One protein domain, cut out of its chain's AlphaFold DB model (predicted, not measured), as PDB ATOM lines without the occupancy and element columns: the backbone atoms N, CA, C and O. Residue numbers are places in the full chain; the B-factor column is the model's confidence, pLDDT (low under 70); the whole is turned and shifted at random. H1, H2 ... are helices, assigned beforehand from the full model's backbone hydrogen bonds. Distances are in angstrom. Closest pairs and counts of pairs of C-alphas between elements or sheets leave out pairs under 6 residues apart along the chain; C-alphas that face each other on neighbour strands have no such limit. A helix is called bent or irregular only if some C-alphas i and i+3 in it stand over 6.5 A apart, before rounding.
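AT A GLANCE: This is residues 5 to 126 of the 126 residues of an uncharacterized protein of Aspergillus calidoustus (UniProt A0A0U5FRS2). Three long helices make the body, with H1 between kinked H2 and H4; short H3 packs on H4, and residues 110 to 126, holding H5, stick out as an arm. The printed part has 122 residues with five named helices, H1 to H5 in chain order, and no named strand: all helix. It is loose, radius of gyration of the C-alphas 18.5 A, spanning 60 by 27 by 27 A.

IN THESE COORDINATES: H2, residues 29 to 58, 32.9 A, is irregular, C-alphas 34 and 37 being 9.4 A apart, with a kink of 102 degrees near residue 36. H1, residues 5 to 27, 30.3 A, starts at (-15.835, -43.851, -34.165) and is irregular, C-alphas 24 and 27 being 7.1 A apart. H4 is residues 87 to 105, 27.0 A; H3, 69 to 77, 12.2 A; H5, 111 to 124, 20.4 A, ending at (-54.420, -8.214, -49.001).

HOW THE PARTS SIT: H2 and H1, a helical hairpin, touch at a shallow tilt of 22 degrees, opposite ways; closest C-alphas Gly 40 and Gly 26, 4.1 A. H1 touches H4 at a steep tilt of 42 degrees, the same way; closest C-alphas Val 12 and Gly 91, 4.6 A. H4, with residues 88 to 92 alone, touches H3, a helical hairpin at 12 degrees, shallow, opposite ways; closest C-alphas His 88 and Pro 69, 5.3 A. H2 and H4 are apart. O i to N i+4 pairs are within hydrogen-bond range throughout H3 and H5, in 18 of 19 in H1, 18 of 26 in H2 and 14 of 15 in H4.

THE WHOLE: The C-alphas farthest apart, Asp 60 and Ser 126, are 64.1 A apart. The printed part has no cut and no long link. Residues 59 to 64, 67, 108, 111 and 126 have pLDDT under 70.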
ATOM      1  N   SER A   5     -14.421 -43.583 -34.445       82.31
ATOM      2  CA  SER A   5     -15.835 -43.851 -34.165       82.31
ATOM      3  C   SER A   5     -16.335 -43.093 -32.938       82.31
ATOM      4  O   SER A   5     -17.412 -42.510 -32.970       82.31
ATOM      5  N   SER A   6     -15.534 -43.035 -31.873       82.56
ATOM      6  CA  SER A   6     -15.887 -42.302 -30.656       82.56
ATOM      7  C   SER A   6     -15.963 -40.795 -30.896       82.56
ATOM      8  O   SER A   6     -16.864 -40.147 -30.370       82.56
ATOM      9  N   ALA A   7     -15.044 -40.246 -31.698       81.00
ATOM     10  CA  ALA A   7     -15.065 -38.837 -32.094       81.00
ATOM     11  C   ALA A   7     -16.338 -38.502 -32.884       81.00
ATOM     12  O   ALA A   7     -17.031 -37.537 -32.574       81.00
ATOM     13  N   PHE A   8     -16.687 -39.357 -33.849       83.50
ATOM     14  CA  PHE A   8     -17.903 -39.209 -34.641       83.50
ATOM     15  C   PHE A   8     -19.175 -39.252 -33.779       83.50
ATOM     16  O   PHE A   8     -20.021 -38.369 -33.898       83.50
ATOM     17  N   THR A   9     -19.302 -40.225 -32.869       85.25
ATOM     18  CA  THR A   9     -20.488 -40.344 -32.002       85.25
ATOM     19  C   THR A   9     -20.665 -39.129 -31.092       85.25
ATOM     20  O   THR A   9     -21.796 -38.679 -30.891       85.25
ATOM     21  N   ILE A  10     -19.569 -38.579 -30.558       85.12
ATOM     22  CA  ILE A  10     -19.610 -37.363 -29.734       85.12
ATOM     23  C   ILE A  10     -20.086 -36.173 -30.571       85.12
ATOM     24  O   ILE A  10     -21.026 -35.498 -30.166       85.12
ATOM     25  N   GLU A  11     -19.515 -35.959 -31.761       84.62
ATOM     26  CA  GLU A  11     -19.933 -34.861 -32.642       84.62
ATOM     27  C   GLU A  11     -21.407 -34.945 -33.038       84.62
ATOM     28  O   GLU A  11     -22.117 -33.940 -32.992       84.62
ATOM     29  N   VAL A  12     -21.894 -36.136 -33.397       87.25
ATOM     30  CA  VAL A  12     -23.302 -36.333 -33.771       87.25
ATOM     31  C   VAL A  12     -24.221 -36.069 -32.580       87.25
ATOM     32  O   VAL A  12     -25.179 -35.305 -32.694       87.25
ATOM     33  N   THR A  13     -23.924 -36.667 -31.424       88.81
ATOM     34  CA  THR A  13     -24.797 -36.585 -30.243       88.81
ATOM     35  C   THR A  13     -24.830 -35.171 -29.676       88.81
ATOM     36  O   THR A  13     -25.902 -34.659 -29.354       88.81
ATOM     37  N   THR A  14     -23.675 -34.504 -29.584       87.81
ATOM     38  CA  THR A  14     -23.603 -33.134 -29.071       87.81
ATOM     39  C   THR A  14     -24.252 -32.138 -30.032       87.81
ATOM     40  O   THR A  14     -24.985 -31.271 -29.563       87.81
ATOM     41  N   ASN A  15     -24.073 -32.274 -31.354       88.44
ATOM     42  CA  ASN A  15     -24.787 -31.417 -32.311       88.44
ATOM     43  C   ASN A  15     -26.295 -31.630 -32.253       88.44
ATOM     44  O   ASN A  15     -27.050 -30.662 -32.276       88.44
ATOM     45  N   PHE A  16     -26.738 -32.883 -32.144       88.94
ATOM     46  CA  PHE A  16     -28.158 -33.175 -32.017       88.94
ATOM     47  C   PHE A  16     -28.743 -32.540 -30.752       88.94
ATOM     48  O   PHE A  16     -29.754 -31.846 -30.832       88.94
ATOM     49  N   ALA A  17     -28.074 -32.704 -29.606       90.12
ATOM     50  CA  ALA A  17     -28.484 -32.080 -28.352       90.12
ATOM     51  C   ALA A  17     -28.505 -30.547 -28.454       90.12
ATOM     52  O   ALA A  17     -29.473 -29.922 -28.030       90.12
ATOM     53  N   MET A  18     -27.480 -29.941 -29.062       90.19
ATOM     54  CA  MET A  18     -27.405 -28.492 -29.256       90.19
ATOM     55  C   MET A  18     -28.586 -27.973 -30.079       90.19
ATOM     56  O   MET A  18     -29.256 -27.033 -29.654       90.19
ATOM     57  N   VAL A  19     -28.858 -28.575 -31.242       89.75
ATOM     58  CA  VAL A  19     -29.954 -28.141 -32.123       89.75
ATOM     59  C   VAL A  19     -31.303 -28.376 -31.447       89.75
ATOM     60  O   VAL A  19     -32.119 -27.459 -31.390       89.75
ATOM     61  N   PHE A  20     -31.513 -29.557 -30.861       88.75
ATOM     62  CA  PHE A  20     -32.749 -29.885 -30.155       88.75
ATOM     63  C   PHE A  20     -33.051 -28.893 -29.028       88.75
ATOM     64  O   PHE A  20     -34.154 -28.355 -28.958       88.75
ATOM     65  N   LEU A  21     -32.059 -28.592 -28.187       90.50
ATOM     66  CA  LEU A  21     -32.219 -27.625 -27.104       90.50
ATOM     67  C   LEU A  21     -32.401 -26.201 -27.637       90.50
ATOM     68  O   LEU A  21     -33.200 -25.460 -27.082       90.50
ATOM     69  N   SER A  22     -31.725 -25.820 -28.725       89.62
ATOM     70  CA  SER A  22     -31.857 -24.478 -29.313       89.62
ATOM     71  C   SER A  22     -33.277 -24.210 -29.825       89.62
ATOM     72  O   SER A  22     -33.840 -23.142 -29.580       89.62
ATOM     73  N   PHE A  23     -33.896 -25.199 -30.475       86.31
ATOM     74  CA  PHE A  23     -35.318 -25.147 -30.827       86.31
ATOM     75  C   PHE A  23     -36.215 -25.201 -29.593       86.31
ATOM     76  O   PHE A  23     -37.176 -24.442 -29.512       86.31
ATOM     77  N   GLY A  24     -35.846 -26.004 -28.595       84.38
ATOM     78  CA  GLY A  24     -36.579 -26.128 -27.339       84.38
ATOM     79  C   GLY A  24     -36.583 -24.891 -26.436       84.38
ATOM     80  O   GLY A  24     -37.375 -24.888 -25.504       84.38
ATOM     81  N   VAL A  25     -35.737 -23.877 -26.674       84.31
ATOM     82  CA  VAL A  25     -35.654 -22.664 -25.826       84.31
ATOM     83  C   VAL A  25     -35.894 -21.346 -26.557       84.31
ATOM     84  O   VAL A  25     -36.146 -20.335 -25.905       84.31
ATOM     85  N   GLY A  26     -35.756 -21.294 -27.887       77.75
ATOM     86  CA  GLY A  26     -35.794 -19.992 -28.559       77.75
ATOM     87  C   GLY A  26     -35.926 -19.967 -30.076       77.75
ATOM     88  O   GLY A  26     -36.361 -18.942 -30.593       77.75
ATOM     89  N   LEU A  27     -35.578 -21.038 -30.799       80.38
ATOM     90  CA  LEU A  27     -35.727 -21.052 -32.263       80.38
ATOM     91  C   LEU A  27     -37.130 -21.475 -32.731       80.38
ATOM     92  O   LEU A  27     -37.487 -21.196 -33.873       80.38
ATOM     93  N   ASP A  28     -37.933 -22.110 -31.869       81.19
ATOM     94  CA  ASP A  28     -39.331 -22.434 -32.174       81.19
ATOM     95  C   ASP A  28     -40.242 -21.209 -31.926       81.19
ATOM     96  O   ASP A  28     -40.222 -20.643 -30.826       81.19
ATOM     97  N   PRO A  29     -41.081 -20.797 -32.898       72.06
ATOM     98  CA  PRO A  29     -42.088 -19.753 -32.714       72.06
ATOM     99  C   PRO A  29     -42.973 -19.932 -31.471       72.06
ATOM    100  O   PRO A  29     -43.335 -18.938 -30.844       72.06
ATOM    101  N   ARG A  30     -43.269 -21.176 -31.064       72.19
ATOM    102  CA  ARG A  30     -44.068 -21.494 -29.864       72.19
ATOM    103  C   ARG A  30     -43.402 -21.032 -28.569       72.19
ATOM    104  O   ARG A  30     -44.072 -20.694 -27.600       72.19
ATOM    105  N   GLN A  31     -42.073 -21.009 -28.548       73.56
ATOM    106  CA  GLN A  31     -41.281 -20.606 -27.384       73.56
ATOM    107  C   GLN A  31     -41.244 -19.081 -27.211       73.56
ATOM    108  O   GLN A  31     -40.966 -18.586 -26.116       73.56
ATOM    109  N   ARG A  32     -41.572 -18.320 -28.268       72.00
ATOM    110  CA  ARG A  32     -41.598 -16.851 -28.241       72.00
ATOM    111  C   ARG A  32     -42.609 -16.304 -27.234       72.00
ATOM    112  O   ARG A  32     -42.335 -15.269 -26.636       72.00
ATOM    113  N   GLU A  33     -43.737 -16.986 -27.039       72.81
ATOM    114  CA  GLU A  33     -44.754 -16.581 -26.058       72.81
ATOM    115  C   GLU A  33     -44.297 -16.800 -24.609       72.81
ATOM    116  O   GLU A  33     -44.682 -16.041 -23.724       72.81
ATOM    117  N   VAL A  34     -43.443 -17.802 -24.370       76.00
ATOM    118  CA  VAL A  34     -42.977 -18.174 -23.025       76.00
ATOM    119  C   VAL A  34     -41.760 -17.349 -22.600       76.00
ATOM    120  O   VAL A  34     -41.725 -16.829 -21.486       76.00
ATOM    121  N   PHE A  35     -40.758 -17.220 -23.475       72.56
ATOM    122  CA  PHE A  35     -39.455 -16.632 -23.130       72.56
ATOM    123  C   PHE A  35     -39.211 -15.241 -23.733       72.56
ATOM    124  O   PHE A  35     -38.296 -14.533 -23.311       72.56
ATOM    125  N   GLY A  36     -40.030 -14.816 -24.697       73.12
ATOM    126  CA  GLY A  36     -39.851 -13.554 -25.409       73.12
ATOM    127  C   GLY A  36     -38.666 -13.560 -26.396       73.12
ATOM    128  O   GLY A  36     -37.725 -14.346 -26.276       73.12
ATOM    129  N   PRO A  37     -38.666 -12.656 -27.396       74.69
ATOM    130  CA  PRO A  37     -37.675 -12.666 -28.478       74.69
ATOM    131  C   PRO A  37     -36.249 -12.293 -28.036       74.69
ATOM    132  O   PRO A  37     -35.291 -12.630 -28.724       74.69
ATOM    133  N   ALA A  38     -36.086 -11.612 -26.896       81.81
ATOM    134  CA  ALA A  38     -34.782 -11.144 -26.424       81.81
ATOM    135  C   ALA A  38     -33.942 -12.233 -25.728       81.81
ATOM    136  O   ALA A  38     -32.715 -12.180 -25.787       81.81
ATOM    137  N   LEU A  39     -34.574 -13.222 -25.082       83.75
ATOM    138  CA  LEU A  39     -33.860 -14.256 -24.320       83.75
ATOM    139  C   LEU A  39     -33.406 -15.444 -25.180       83.75
ATOM    140  O   LEU A  39     -32.460 -16.136 -24.806       83.75
ATOM    141  N   GLY A  40     -34.015 -15.648 -26.354       85.56
ATOM    142  CA  GLY A  40     -33.680 -16.747 -27.267       85.56
ATOM    143  C   GLY A  40     -32.178 -16.852 -27.587       85.56
ATOM    144  O   GLY A  40     -31.583 -17.898 -27.321       85.56
ATOM    145  N   PRO A  41     -31.518 -15.779 -28.071       86.38
ATOM    146  CA  PRO A  41     -30.082 -15.805 -28.362       86.38
ATOM    147  C   PRO A  41     -29.206 -16.099 -27.137       86.38
ATOM    148  O   PRO A  41     -28.170 -16.750 -27.266       86.38
ATOM    149  N   ILE A  42     -29.624 -15.656 -25.945       89.88
ATOM    150  CA  ILE A  42     -28.891 -15.890 -24.695       89.88
ATOM    151  C   ILE A  42     -28.923 -17.377 -24.341       89.88
ATOM    152  O   ILE A  42     -27.875 -17.964 -24.074       89.88
ATOM    153  N   PHE A  43     -30.097 -18.013 -24.388       89.38
ATOM    154  CA  PHE A  43     -30.215 -19.441 -24.088       89.38
ATOM    155  C   PHE A  43     -29.481 -20.312 -25.104       89.38
ATOM    156  O   PHE A  43     -28.777 -21.239 -24.707       89.38
ATOM    157  N   VAL A  44     -29.566 -19.978 -26.394       90.12
ATOM    158  CA  VAL A  44     -28.784 -20.664 -27.433       90.12
ATOM    159  C   VAL A  44     -27.283 -20.521 -27.155       90.12
ATOM    160  O   VAL A  44     -26.559 -21.515 -27.187       90.12
ATOM    161  N   GLY A  45     -26.813 -19.324 -26.793       89.44
ATOM    162  CA  GLY A  45     -25.420 -19.094 -26.400       89.44
ATOM    163  C   GLY A  45     -24.983 -19.933 -25.193       89.44
ATOM    164  O   GLY A  45     -23.907 -20.532 -25.215       89.44
ATOM    165  N   LEU A  46     -25.834 -20.043 -24.166       91.44
ATOM    166  CA  LEU A  46     -25.579 -20.891 -22.997       91.44
ATOM    167  C   LEU A  46     -25.516 -22.378 -23.367       91.44
ATOM    168  O   LEU A  46     -24.619 -23.075 -22.901       91.44
ATOM    169  N   ILE A  47     -26.408 -22.859 -24.238       91.44
ATOM    170  CA  ILE A  47     -26.389 -24.244 -24.738       91.44
ATOM    171  C   ILE A  47     -25.076 -24.530 -25.470       91.44
ATOM    172  O   ILE A  47     -24.408 -25.514 -25.159       91.44
ATOM    173  N   VAL A  48     -24.664 -23.654 -26.392       89.75
ATOM    174  CA  VAL A  48     -23.396 -23.799 -27.126       89.75
ATOM    175  C   VAL A  48     -22.203 -23.803 -26.164       89.75
ATOM    176  O   VAL A  48     -21.298 -24.633 -26.304       89.75
ATOM    177  N   GLY A  49     -22.213 -22.917 -25.164       87.69
ATOM    178  CA  GLY A  49     -21.192 -22.852 -24.117       87.69
ATOM    179  C   GLY A  49     -21.109 -24.139 -23.295       87.69
ATOM    180  O   GLY A  49     -20.022 -24.695 -23.133       87.69
ATOM    181  N   MET A  50     -22.251 -24.670 -22.852       88.50
ATOM    182  CA  MET A  50     -22.321 -25.945 -22.136       88.50
ATOM    183  C   MET A  50     -21.837 -27.109 -23.004       88.50
ATOM    184  O   MET A  50     -20.991 -27.876 -22.560       88.50
ATOM    185  N   CYS A  51     -22.309 -27.233 -24.248       88.12
ATOM    186  CA  CYS A  51     -21.869 -28.279 -25.177       88.12
ATOM    187  C   CYS A  51     -20.348 -28.240 -25.398       88.12
ATOM    188  O   CYS A  51     -19.682 -29.280 -25.374       88.12
ATOM    189  N   SER A  52     -19.783 -27.041 -25.550       85.94
ATOM    190  CA  SER A  52     -18.340 -26.840 -25.717       85.94
ATOM    191  C   SER A  52     -17.559 -27.206 -24.454       85.94
ATOM    192  O   SER A  52     -16.535 -27.879 -24.536       85.94
ATOM    193  N   PHE A  53     -18.064 -26.821 -23.279       85.31
ATOM    194  CA  PHE A  53     -17.452 -27.172 -22.003       85.31
ATOM    195  C   PHE A  53     -17.486 -28.683 -21.771       85.31
ATOM    196  O   PHE A  53     -16.438 -29.289 -21.569       85.31
ATOM    197  N   PHE A  54     -18.664 -29.308 -21.882       84.19
ATOM    198  CA  PHE A  54     -18.846 -30.740 -21.655       84.19
ATOM    199  C   PHE A  54     -17.993 -31.589 -22.587       84.19
ATOM    200  O   PHE A  54     -17.321 -32.500 -22.118       84.19
ATOM    201  N   THR A  55     -17.965 -31.299 -23.885       81.88
ATOM    202  CA  THR A  55     -17.104 -32.042 -24.823       81.88
ATOM    203  C   THR A  55     -15.618 -31.847 -24.545       81.88
ATOM    204  O   THR A  55     -14.855 -32.798 -24.700       81.88
ATOM    205  N   GLY A  56     -15.215 -30.653 -24.097       77.62
ATOM    206  CA  GLY A  56     -13.842 -30.361 -23.694       77.62
ATOM    207  C   GLY A  56     -13.409 -31.106 -22.428       77.62
ATOM    208  O   GLY A  56     -12.283 -31.585 -22.374       77.62
ATOM    209  N   VAL A  57     -14.296 -31.258 -21.434       78.94
ATOM    210  CA  VAL A  57     -13.982 -31.981 -20.182       78.94
ATOM    211  C   VAL A  57     -14.249 -33.486 -20.248       78.94
ATOM    212  O   VAL A  57     -13.719 -34.236 -19.436       78.94
ATOM    213  N   SER A  58     -15.072 -33.958 -21.189       70.25
ATOM    214  CA  SER A  58     -15.516 -35.362 -21.214       70.25
ATOM    215  C   SER A  58     -14.428 -36.349 -21.634       70.25
ATOM    216  O   SER A  58     -14.540 -37.534 -21.312       70.25
ATOM    217  N   ARG A  59     -13.413 -35.922 -22.398       66.25
ATOM    218  CA  ARG A  59     -12.335 -36.813 -22.847       66.25
ATOM    219  C   ARG A  59     -10.995 -36.106 -22.989       66.25
ATOM    220  O   ARG A  59     -10.833 -35.229 -23.835       66.25
ATOM    221  N   ASP A  60     -10.005 -36.627 -22.273       59.22
ATOM    222  CA  ASP A  60      -8.606 -36.244 -22.437       59.22
ATOM    223  C   ASP A  60      -8.139 -36.480 -23.882       59.22
ATOM    224  O   ASP A  60      -8.237 -37.582 -24.434       59.22
ATOM    225  N   GLY A  61      -7.637 -35.420 -24.518       62.06
ATOM    226  CA  GLY A  61      -7.175 -35.452 -25.907       62.06
ATOM    227  C   GLY A  61      -8.273 -35.295 -26.967       62.06
ATOM    228  O   GLY A  61      -7.980 -35.483 -28.149       62.06
ATOM    229  N   TYR A  62      -9.507 -34.951 -26.582       67.62
ATOM    230  CA  TYR A  62     -10.515 -34.427 -27.507       67.62
ATOM    231  C   TYR A  62     -10.363 -32.906 -27.621       67.62
ATOM    232  O   TYR A  62     -10.407 -32.199 -26.621       67.62
ATOM    233  N   THR A  63     -10.183 -32.380 -28.833       62.03
ATOM    234  CA  THR A  63      -9.906 -30.947 -29.062       62.03
ATOM    235  C   THR A  63     -11.123 -30.031 -28.864       62.03
ATOM    236  O   THR A  63     -11.017 -28.824 -29.073       62.03
ATOM    237  N   GLY A  64     -12.265 -30.593 -28.455       67.69
ATOM    238  CA  GLY A  64     -13.511 -29.876 -28.189       67.69
ATOM    239  C   GLY A  64     -14.546 -30.002 -29.308       67.69
ATOM    240  O   GLY A  64     -14.269 -30.533 -30.382       67.69
ATOM    241  N   PHE A  65     -15.759 -29.527 -29.020       72.25
ATOM    242  CA  PHE A  65     -16.902 -29.524 -29.934       72.25
ATOM    243  C   PHE A  65     -16.627 -28.734 -31.218       72.25
ATOM    244  O   PHE A  65     -16.300 -27.544 -31.172       72.25
ATOM    245  N   SER A  66     -16.819 -29.381 -32.370       70.94
ATOM    246  CA  SER A  66     -16.818 -28.709 -33.667       70.94
ATOM    247  C   SER A  66     -17.977 -27.730 -33.782       70.94
ATOM    248  O   SER A  66     -17.766 -26.557 -34.099       70.94
ATOM    249  N   GLY A  67     -19.196 -28.237 -33.561       67.81
ATOM    250  CA  GLY A  67     -20.471 -27.513 -33.587       67.81
ATOM    251  C   GLY A  67     -20.875 -26.848 -34.900       67.81
ATOM    252  O   GLY A  67     -22.034 -26.491 -35.088       67.81
ATOM    253  N   ASN A  68     -19.923 -26.633 -35.807       80.25
ATOM    254  CA  ASN A  68     -20.105 -25.871 -37.023       80.25
ATOM    255  C   ASN A  68     -18.977 -26.207 -38.025       80.25
ATOM    256  O   ASN A  68     -17.816 -25.841 -37.790       80.25
ATOM    257  N   PRO A  69     -19.300 -26.835 -39.173       77.94
ATOM    258  CA  PRO A  69     -18.316 -27.165 -40.201       77.94
ATOM    259  C   PRO A  69     -17.541 -25.937 -40.702       77.94
ATOM    260  O   PRO A  69     -16.338 -26.031 -40.931       77.94
ATOM    261  N   ALA A  70     -18.188 -24.767 -40.811       82.62
ATOM    262  CA  ALA A  70     -17.552 -23.528 -41.271       82.62
ATOM    263  C   ALA A  70     -16.511 -23.000 -40.269       82.62
ATOM    264  O   ALA A  70     -15.442 -22.537 -40.668       82.62
ATOM    265  N   ARG A  71     -16.777 -23.141 -38.962       83.62
ATOM    266  CA  ARG A  71     -15.835 -22.781 -37.885       83.62
ATOM    267  C   ARG A  71     -14.590 -23.664 -37.911       83.62
ATOM    268  O   ARG A  71     -13.477 -23.178 -37.713       83.62
ATOM    269  N   CYS A  72     -14.766 -24.958 -38.156       82.00
ATOM    270  CA  CYS A  72     -13.647 -25.889 -38.291       82.00
ATOM    271  C   CYS A  72     -12.894 -25.697 -39.610       82.00
ATOM    272  O   CYS A  72     -11.667 -25.746 -39.614       82.00
ATOM    273  N   PHE A  73     -13.602 -25.417 -40.706       83.31
ATOM    274  CA  PHE A  73     -12.994 -25.115 -41.998       83.31
ATOM    275  C   PHE A  73     -12.104 -23.871 -41.926       83.31
ATOM    276  O   PHE A  73     -10.937 -23.956 -42.291       83.31
ATOM    277  N   GLY A  74     -12.594 -22.756 -41.369       82.94
ATOM    278  CA  GLY A  74     -11.794 -21.535 -41.218       82.94
ATOM    279  C   GLY A  74     -10.509 -21.752 -40.409       82.94
ATOM    280  O   GLY A  74      -9.444 -21.275 -40.796       82.94
ATOM    281  N   ALA A  75     -10.580 -22.545 -39.334       83.19
ATOM    282  CA  ALA A  75      -9.400 -22.911 -38.552       83.19
ATOM    283  C   ALA A  75      -8.414 -23.797 -39.340       83.19
ATOM    284  O   ALA A  75      -7.203 -23.622 -39.214       83.19
ATOM    285  N   MET A  76      -8.910 -24.723 -40.170       83.31
ATOM    286  CA  MET A  76      -8.072 -25.582 -41.018       83.31
ATOM    287  C   MET A  76      -7.395 -24.812 -42.154       83.31
ATOM    288  O   MET A  76      -6.234 -25.082 -42.441       83.31
ATOM    289  N   VAL A  77      -8.072 -23.819 -42.744       87.19
ATOM    290  CA  VAL A  77      -7.461 -22.934 -43.751       87.19
ATOM    291  C   VAL A  77      -6.262 -22.181 -43.167       87.19
ATOM    292  O   VAL A  77      -5.239 -22.057 -43.830       87.19
ATOM    293  N   GLY A  78      -6.366 -21.709 -41.920       84.19
ATOM    294  CA  GLY A  78      -5.271 -21.018 -41.229       84.19
ATOM    295  C   GLY A  78      -4.197 -21.934 -40.627       84.19
ATOM    296  O   GLY A  78      -3.221 -21.429 -40.078       84.19
ATOM    297  N   SER A  79      -4.374 -23.256 -40.683       84.31
ATOM    298  CA  SER A  79      -3.436 -24.233 -40.119       84.31
ATOM    299  C   SER A  79      -3.092 -25.320 -41.141       84.31
ATOM    300  O   SER A  79      -2.227 -25.113 -41.985       84.31
ATOM    301  N   HIS A  80      -3.744 -26.480 -41.076       81.75
ATOM    302  CA  HIS A  80      -3.555 -27.590 -42.003       81.75
ATOM    303  C   HIS A  80      -4.819 -28.463 -42.071       81.75
ATOM    304  O   HIS A  80      -5.521 -28.649 -41.074       81.75
ATOM    305  N   PHE A  81      -5.092 -29.057 -43.234       79.81
ATOM    306  CA  PHE A  81      -6.218 -29.973 -43.419       79.81
ATOM    307  C   PHE A  81      -5.902 -31.361 -42.864       79.81
ATOM    308  O   PHE A  81      -4.998 -32.048 -43.332       79.81
ATOM    309  N   SER A  82      -6.668 -31.804 -41.872       75.19
ATOM    310  CA  SER A  82      -6.513 -33.152 -41.326       75.19
ATOM    311  C   SER A  82      -7.354 -34.187 -42.079       75.19
ATOM    312  O   SER A  82      -8.460 -33.886 -42.523       75.19
ATOM    313  N   SER A  83      -6.900 -35.443 -42.147       77.69
ATOM    314  CA  SER A  83      -7.651 -36.554 -42.759       77.69
ATOM    315  C   SER A  83      -9.012 -36.817 -42.096       77.69
ATOM    316  O   SER A  83      -9.905 -37.374 -42.728       77.69
ATOM    317  N   TYR A  84      -9.212 -36.394 -40.841       75.31
ATOM    318  CA  TYR A  84     -10.490 -36.516 -40.125       75.31
ATOM    319  C   TYR A  84     -11.435 -35.312 -40.329       75.31
ATOM    320  O   TYR A  84     -12.465 -35.218 -39.660       75.31
ATOM    321  N   HIS A  85     -11.134 -34.382 -41.250       79.56
ATOM    322  CA  HIS A  85     -11.949 -33.175 -41.455       79.56
ATOM    323  C   HIS A  85     -13.414 -33.488 -41.799       79.56
ATOM    324  O   HIS A  85     -14.301 -32.749 -41.380       79.56
ATOM    325  N   TRP A  86     -13.678 -34.577 -42.528       81.75
ATOM    326  CA  TRP A  86     -15.005 -34.933 -43.039       81.75
ATOM    327  C   TRP A  86     -16.031 -35.191 -41.925       81.75
ATOM    328  O   TRP A  86     -17.221 -34.939 -42.115       81.75
ATOM    329  N   ILE A  87     -15.579 -35.616 -40.741       81.38
ATOM    330  CA  ILE A  87     -16.434 -35.871 -39.569       81.38
ATOM    331  C   ILE A  87     -17.158 -34.593 -39.136       81.38
ATOM    332  O   ILE A  87     -18.342 -34.637 -38.808       81.38
ATOM    333  N   HIS A  88     -16.486 -33.446 -39.233       80.75
ATOM    334  CA  HIS A  88     -17.044 -32.132 -38.909       80.75
ATOM    335  C   HIS A  88     -18.117 -31.675 -39.902       80.75
ATOM    336  O   HIS A  88     -18.790 -30.692 -39.640       80.75
ATOM    337  N   TRP A  89     -18.274 -32.353 -41.041       83.12
ATOM    338  CA  TRP A  89     -19.338 -32.086 -42.009       83.12
ATOM    339  C   TRP A  89     -20.484 -33.073 -41.818       83.12
ATOM    340  O   TRP A  89     -21.623 -32.673 -41.597       83.12
ATOM    341  N   ILE A  90     -20.176 -34.372 -41.843       86.12
ATOM    342  CA  ILE A  90     -21.192 -35.427 -41.758       86.12
ATOM    343  C   ILE A  90     -21.866 -35.452 -40.379       86.12
ATOM    344  O   ILE A  90     -23.073 -35.677 -40.298       86.12
ATOM    345  N   GLY A  91     -21.132 -35.169 -39.301       83.12
ATOM    346  CA  GLY A  91     -21.686 -35.113 -37.947       83.12
ATOM    347  C   GLY A  91     -22.812 -34.075 -37.812       83.12
ATOM    348  O   GLY A  91     -23.953 -34.453 -37.547       83.12
ATOM    349  N   PRO A  92     -22.545 -32.781 -38.068       83.25
ATOM    350  CA  PRO A  92     -23.578 -31.747 -38.023       83.25
ATOM    351  C   PRO A  92     -24.716 -31.969 -39.022       83.25
ATOM    352  O   PRO A  92     -25.873 -31.747 -38.677       83.25
ATOM    353  N   LEU A  93     -24.418 -32.443 -40.240       86.25
ATOM    354  CA  LEU A  93     -25.449 -32.703 -41.250       86.25
ATOM    355  C   LEU A  93     -26.419 -33.804 -40.809       86.25
ATOM    356  O   LEU A  93     -27.630 -33.637 -40.930       86.25
ATOM    357  N   THR A  94     -25.910 -34.908 -40.260       86.94
ATOM    358  CA  THR A  94     -26.764 -36.000 -39.764       86.94
ATOM    359  C   THR A  94     -27.619 -35.560 -38.577       86.94
ATOM    360  O   THR A  94     -28.812 -35.858 -38.548       86.94
ATOM    361  N   ALA A  95     -27.055 -34.781 -37.650       87.06
ATOM    362  CA  ALA A  95     -27.803 -34.196 -36.540       87.06
ATOM    363  C   ALA A  95     -28.904 -33.228 -37.013       87.06
ATOM    364  O   ALA A  95     -30.031 -33.289 -36.518       87.06
ATOM    365  N   ALA A  96     -28.604 -32.370 -37.995       86.94
ATOM    366  CA  ALA A  96     -29.561 -31.424 -38.562       86.94
ATOM    367  C   ALA A  96     -30.701 -32.131 -39.307       86.94
ATOM    368  O   ALA A  96     -31.860 -31.762 -39.132       86.94
ATOM    369  N   ILE A  97     -30.396 -33.174 -40.087       90.94
ATOM    370  CA  ILE A  97     -31.411 -33.996 -40.761       90.94
ATOM    371  C   ILE A  97     -32.305 -34.682 -39.726       90.94
ATOM    372  O   ILE A  97     -33.527 -34.618 -39.843       90.94
ATOM    373  N   LEU A  98     -31.716 -35.293 -38.691       89.69
ATOM    374  CA  LEU A  98     -32.473 -35.966 -37.636       89.69
ATOM    375  C   LEU A  98     -33.422 -34.993 -36.927       89.69
ATOM    376  O   LEU A  98     -34.598 -35.298 -36.741       89.69
ATOM    377  N   HIS A  99     -32.933 -33.800 -36.584       88.12
ATOM    378  CA  HIS A  99     -33.766 -32.764 -35.989       88.12
ATOM    379  C   HIS A  99     -34.847 -32.254 -36.952       88.12
ATOM    380  O   HIS A  99     -35.997 -32.110 -36.550       88.12
ATOM    381  N   GLY A 100     -34.516 -32.040 -38.228       87.31
ATOM    382  CA  GLY A 100     -35.473 -31.611 -39.247       87.31
ATOM    383  C   GLY A 100     -36.615 -32.609 -39.440       87.31
ATOM    384  O   GLY A 100     -37.770 -32.204 -39.545       87.31
ATOM    385  N   VAL A 101     -36.321 -33.913 -39.399       89.75
ATOM    386  CA  VAL A 101     -37.348 -34.966 -39.426       89.75
ATOM    387  C   VAL A 101     -38.233 -34.903 -38.181       89.75
ATOM    388  O   VAL A 101     -39.454 -34.969 -38.306       89.75
ATOM    389  N   LEU A 102     -37.656 -34.729 -36.988       87.81
ATOM    390  CA  LEU A 102     -38.438 -34.588 -35.753       87.81
ATOM    391  C   LEU A 102     -39.348 -33.355 -35.783       87.81
ATOM    392  O   LEU A 102     -40.519 -33.448 -35.420       87.81
ATOM    393  N   TYR A 103     -38.833 -32.227 -36.268       85.00
ATOM    394  CA  TYR A 103     -39.594 -30.987 -36.403       85.00
ATOM    395  C   TYR A 103     -40.699 -31.097 -37.464       85.00
ATOM    396  O   TYR A 103     -41.781 -30.541 -37.304       85.00
ATOM    397  N   PHE A 104     -40.470 -31.870 -38.530       85.12
ATOM    398  CA  PHE A 104     -41.496 -32.164 -39.532       85.12
ATOM    399  C   PHE A 104     -42.626 -33.043 -38.979       85.12
ATOM    400  O   PHE A 104     -43.790 -32.836 -39.316       85.12
ATOM    401  N   LEU A 105     -42.297 -34.017 -38.123       86.25
ATOM    402  CA  LEU A 105     -43.291 -34.878 -37.473       86.25
ATOM    403  C   LEU A 105     -44.125 -34.130 -36.425       86.25
ATOM    404  O   LEU A 105     -45.279 -34.492 -36.198       86.25
ATOM    405  N   VAL A 106     -43.559 -33.092 -35.803       84.19
ATOM    406  CA  VAL A 106     -44.224 -32.269 -34.785       84.19
ATOM    407  C   VAL A 106     -44.255 -30.808 -35.251       84.19
ATOM    408  O   VAL A 106     -43.488 -29.985 -34.750       84.19
ATOM    409  N   PRO A 107     -45.120 -30.466 -36.225       78.00
ATOM    410  CA  PRO A 107     -45.167 -29.117 -36.763       78.00
ATOM    411  C   PRO A 107     -45.623 -28.103 -35.696       78.00
ATOM    412  O   PRO A 107     -46.515 -28.401 -34.897       78.00
ATOM    413  N   PRO A 108     -45.039 -26.891 -35.684       68.75
ATOM    414  CA  PRO A 108     -45.338 -25.869 -34.683       68.75
ATOM    415  C   PRO A 108     -46.720 -25.226 -34.859       68.75
ATOM    416  O   PRO A 108     -47.293 -24.769 -33.877       68.75
ATOM    417  N   PHE A 109     -47.252 -25.205 -36.084       71.44
ATOM    418  CA  PHE A 109     -48.523 -24.562 -36.420       71.44
ATOM    419  C   PHE A 109     -49.605 -25.596 -36.704       71.44
ATOM    420  O   PHE A 109     -49.375 -26.586 -37.412       71.44
ATOM    421  N   SER A 110     -50.813 -25.329 -36.207       71.69
ATOM    422  CA  SER A 110     -52.009 -26.025 -36.665       71.69
ATOM    423  C   SER A 110     -52.180 -25.782 -38.170       71.69
ATOM    424  O   SER A 110     -51.999 -24.659 -38.648       71.69
ATOM    425  N   ARG A 111     -52.558 -26.810 -38.950       68.00
ATOM    426  CA  ARG A 111     -52.870 -26.611 -40.383       68.00
ATOM    427  C   ARG A 111     -53.924 -25.517 -40.583       68.00
ATOM    428  O   ARG A 111     -53.921 -24.864 -41.622       68.00
ATOM    429  N   GLU A 112     -54.800 -25.315 -39.602       70.88
ATOM    430  CA  GLU A 112     -55.839 -24.289 -39.636       70.88
ATOM    431  C   GLU A 112     -55.253 -22.877 -39.565       70.88
ATOM    432  O   GLU A 112     -55.685 -22.007 -40.318       70.88
ATOM    433  N   GLU A 113     -54.215 -22.660 -38.752       73.12
ATOM    434  CA  GLU A 113     -53.514 -21.374 -38.659       73.12
ATOM    435  C   GLU A 113     -52.762 -21.055 -39.955       73.12
ATOM    436  O   GLU A 113     -52.803 -19.922 -40.431       73.12
ATOM    437  N   VAL A 114     -52.147 -22.065 -40.583       74.44
ATOM    438  CA  VAL A 114     -51.470 -21.908 -41.884       74.44
ATOM    439  C   VAL A 114     -52.469 -21.538 -42.986       74.44
ATOM    440  O   VAL A 114     -52.199 -20.657 -43.802       74.44
ATOM    441  N   VAL A 115     -53.641 -22.182 -43.008       78.56
ATOM    442  CA  VAL A 115     -54.709 -21.872 -43.974       78.56
ATOM    443  C   VAL A 115     -55.311 -20.488 -43.714       78.56
ATOM    444  O   VAL A 115     -55.581 -19.761 -44.669       78.56
ATOM    445  N   ALA A 116     -55.508 -20.104 -42.450       80.81
ATOM    446  CA  ALA A 116     -56.019 -18.785 -42.086       80.81
ATOM    447  C   ALA A 116     -55.042 -17.664 -42.476       80.81
ATOM    448  O   ALA A 116     -55.460 -16.697 -43.108       80.81
ATOM    449  N   ALA A 117     -53.748 -17.826 -42.183       78.94
ATOM    450  CA  ALA A 117     -52.709 -16.872 -42.571       78.94
ATOM    451  C   ALA A 117     -52.641 -16.692 -44.095       78.94
ATOM    452  O   ALA A 117     -52.586 -15.566 -44.583       78.94
ATOM    453  N   ARG A 118     -52.738 -17.793 -44.851       83.75
ATOM    454  CA  ARG A 118     -52.748 -17.751 -46.317       83.75
ATOM    455  C   ARG A 118     -53.971 -17.024 -46.887       83.75
ATOM    456  O   ARG A 118     -53.838 -16.295 -47.859       83.75
ATOM    457  N   LYS A 119     -55.154 -17.191 -46.285       83.75
ATOM    458  CA  LYS A 119     -56.364 -16.465 -46.714       83.75
ATOM    459  C   LYS A 119     -56.260 -14.956 -46.486       83.75
ATOM    460  O   LYS A 119     -56.790 -14.194 -47.284       83.75
ATOM    461  N   ILE A 120     -55.617 -14.535 -45.396       82.69
ATOM    462  CA  ILE A 120     -55.387 -13.111 -45.107       82.69
ATOM    463  C   ILE A 120     -54.445 -12.510 -46.155       82.69
ATOM    464  O   ILE A 120     -54.725 -11.430 -46.667       82.69
ATOM    465  N   ASP A 121     -53.380 -13.230 -46.505       84.00
ATOM    466  CA  ASP A 121     -52.424 -12.829 -47.544       84.00
ATOM    467  C   ASP A 121     -53.111 -12.667 -48.912       84.00
ATOM    468  O   ASP A 121     -53.065 -11.593 -49.505       84.00
ATOM    469  N   GLU A 122     -53.896 -13.671 -49.329       86.94
ATOM    470  CA  GLU A 122     -54.684 -13.627 -50.574       86.94
ATOM    471  C   GLU A 122     -55.710 -12.468 -50.589       86.94
ATOM    472  O   GLU A 122     -56.009 -11.933 -51.653       86.94
ATOM    473  N   SER A 123     -56.236 -12.049 -49.428       81.38
ATOM    474  CA  SER A 123     -57.161 -10.904 -49.324       81.38
ATOM    475  C   SER A 123     -56.487  -9.528 -49.320       81.38
ATOM    476  O   SER A 123     -57.160  -8.525 -49.526       81.38
ATOM    477  N   ASN A 124     -55.184  -9.464 -49.042       81.62
ATOM    478  CA  ASN A 124     -54.420  -8.214 -49.001       81.62
ATOM    479  C   ASN A 124     -53.756  -7.905 -50.357       81.62
ATOM    480  O   ASN A 124     -53.326  -6.778 -50.598       81.62
ATOM    481  N   GLU A 125     -53.674  -8.908 -51.238       81.12
ATOM    482  CA  GLU A 125     -53.233  -8.772 -52.631       81.12
ATOM    483  C   GLU A 125     -54.373  -8.408 -53.609       81.12
ATOM    484  O   GLU A 125     -54.094  -8.063 -54.760       81.12
ATOM    485  N   SER A 126     -55.639  -8.467 -53.170       64.31
ATOM    486  CA  SER A 126     -56.848  -8.137 -53.951       64.31
ATOM    487  C   SER A 126     -57.380  -6.734 -53.681       64.31
ATOM    488  O   SER A 126     -57.752  -6.049 -54.660       64.31
TER     489      SER A 126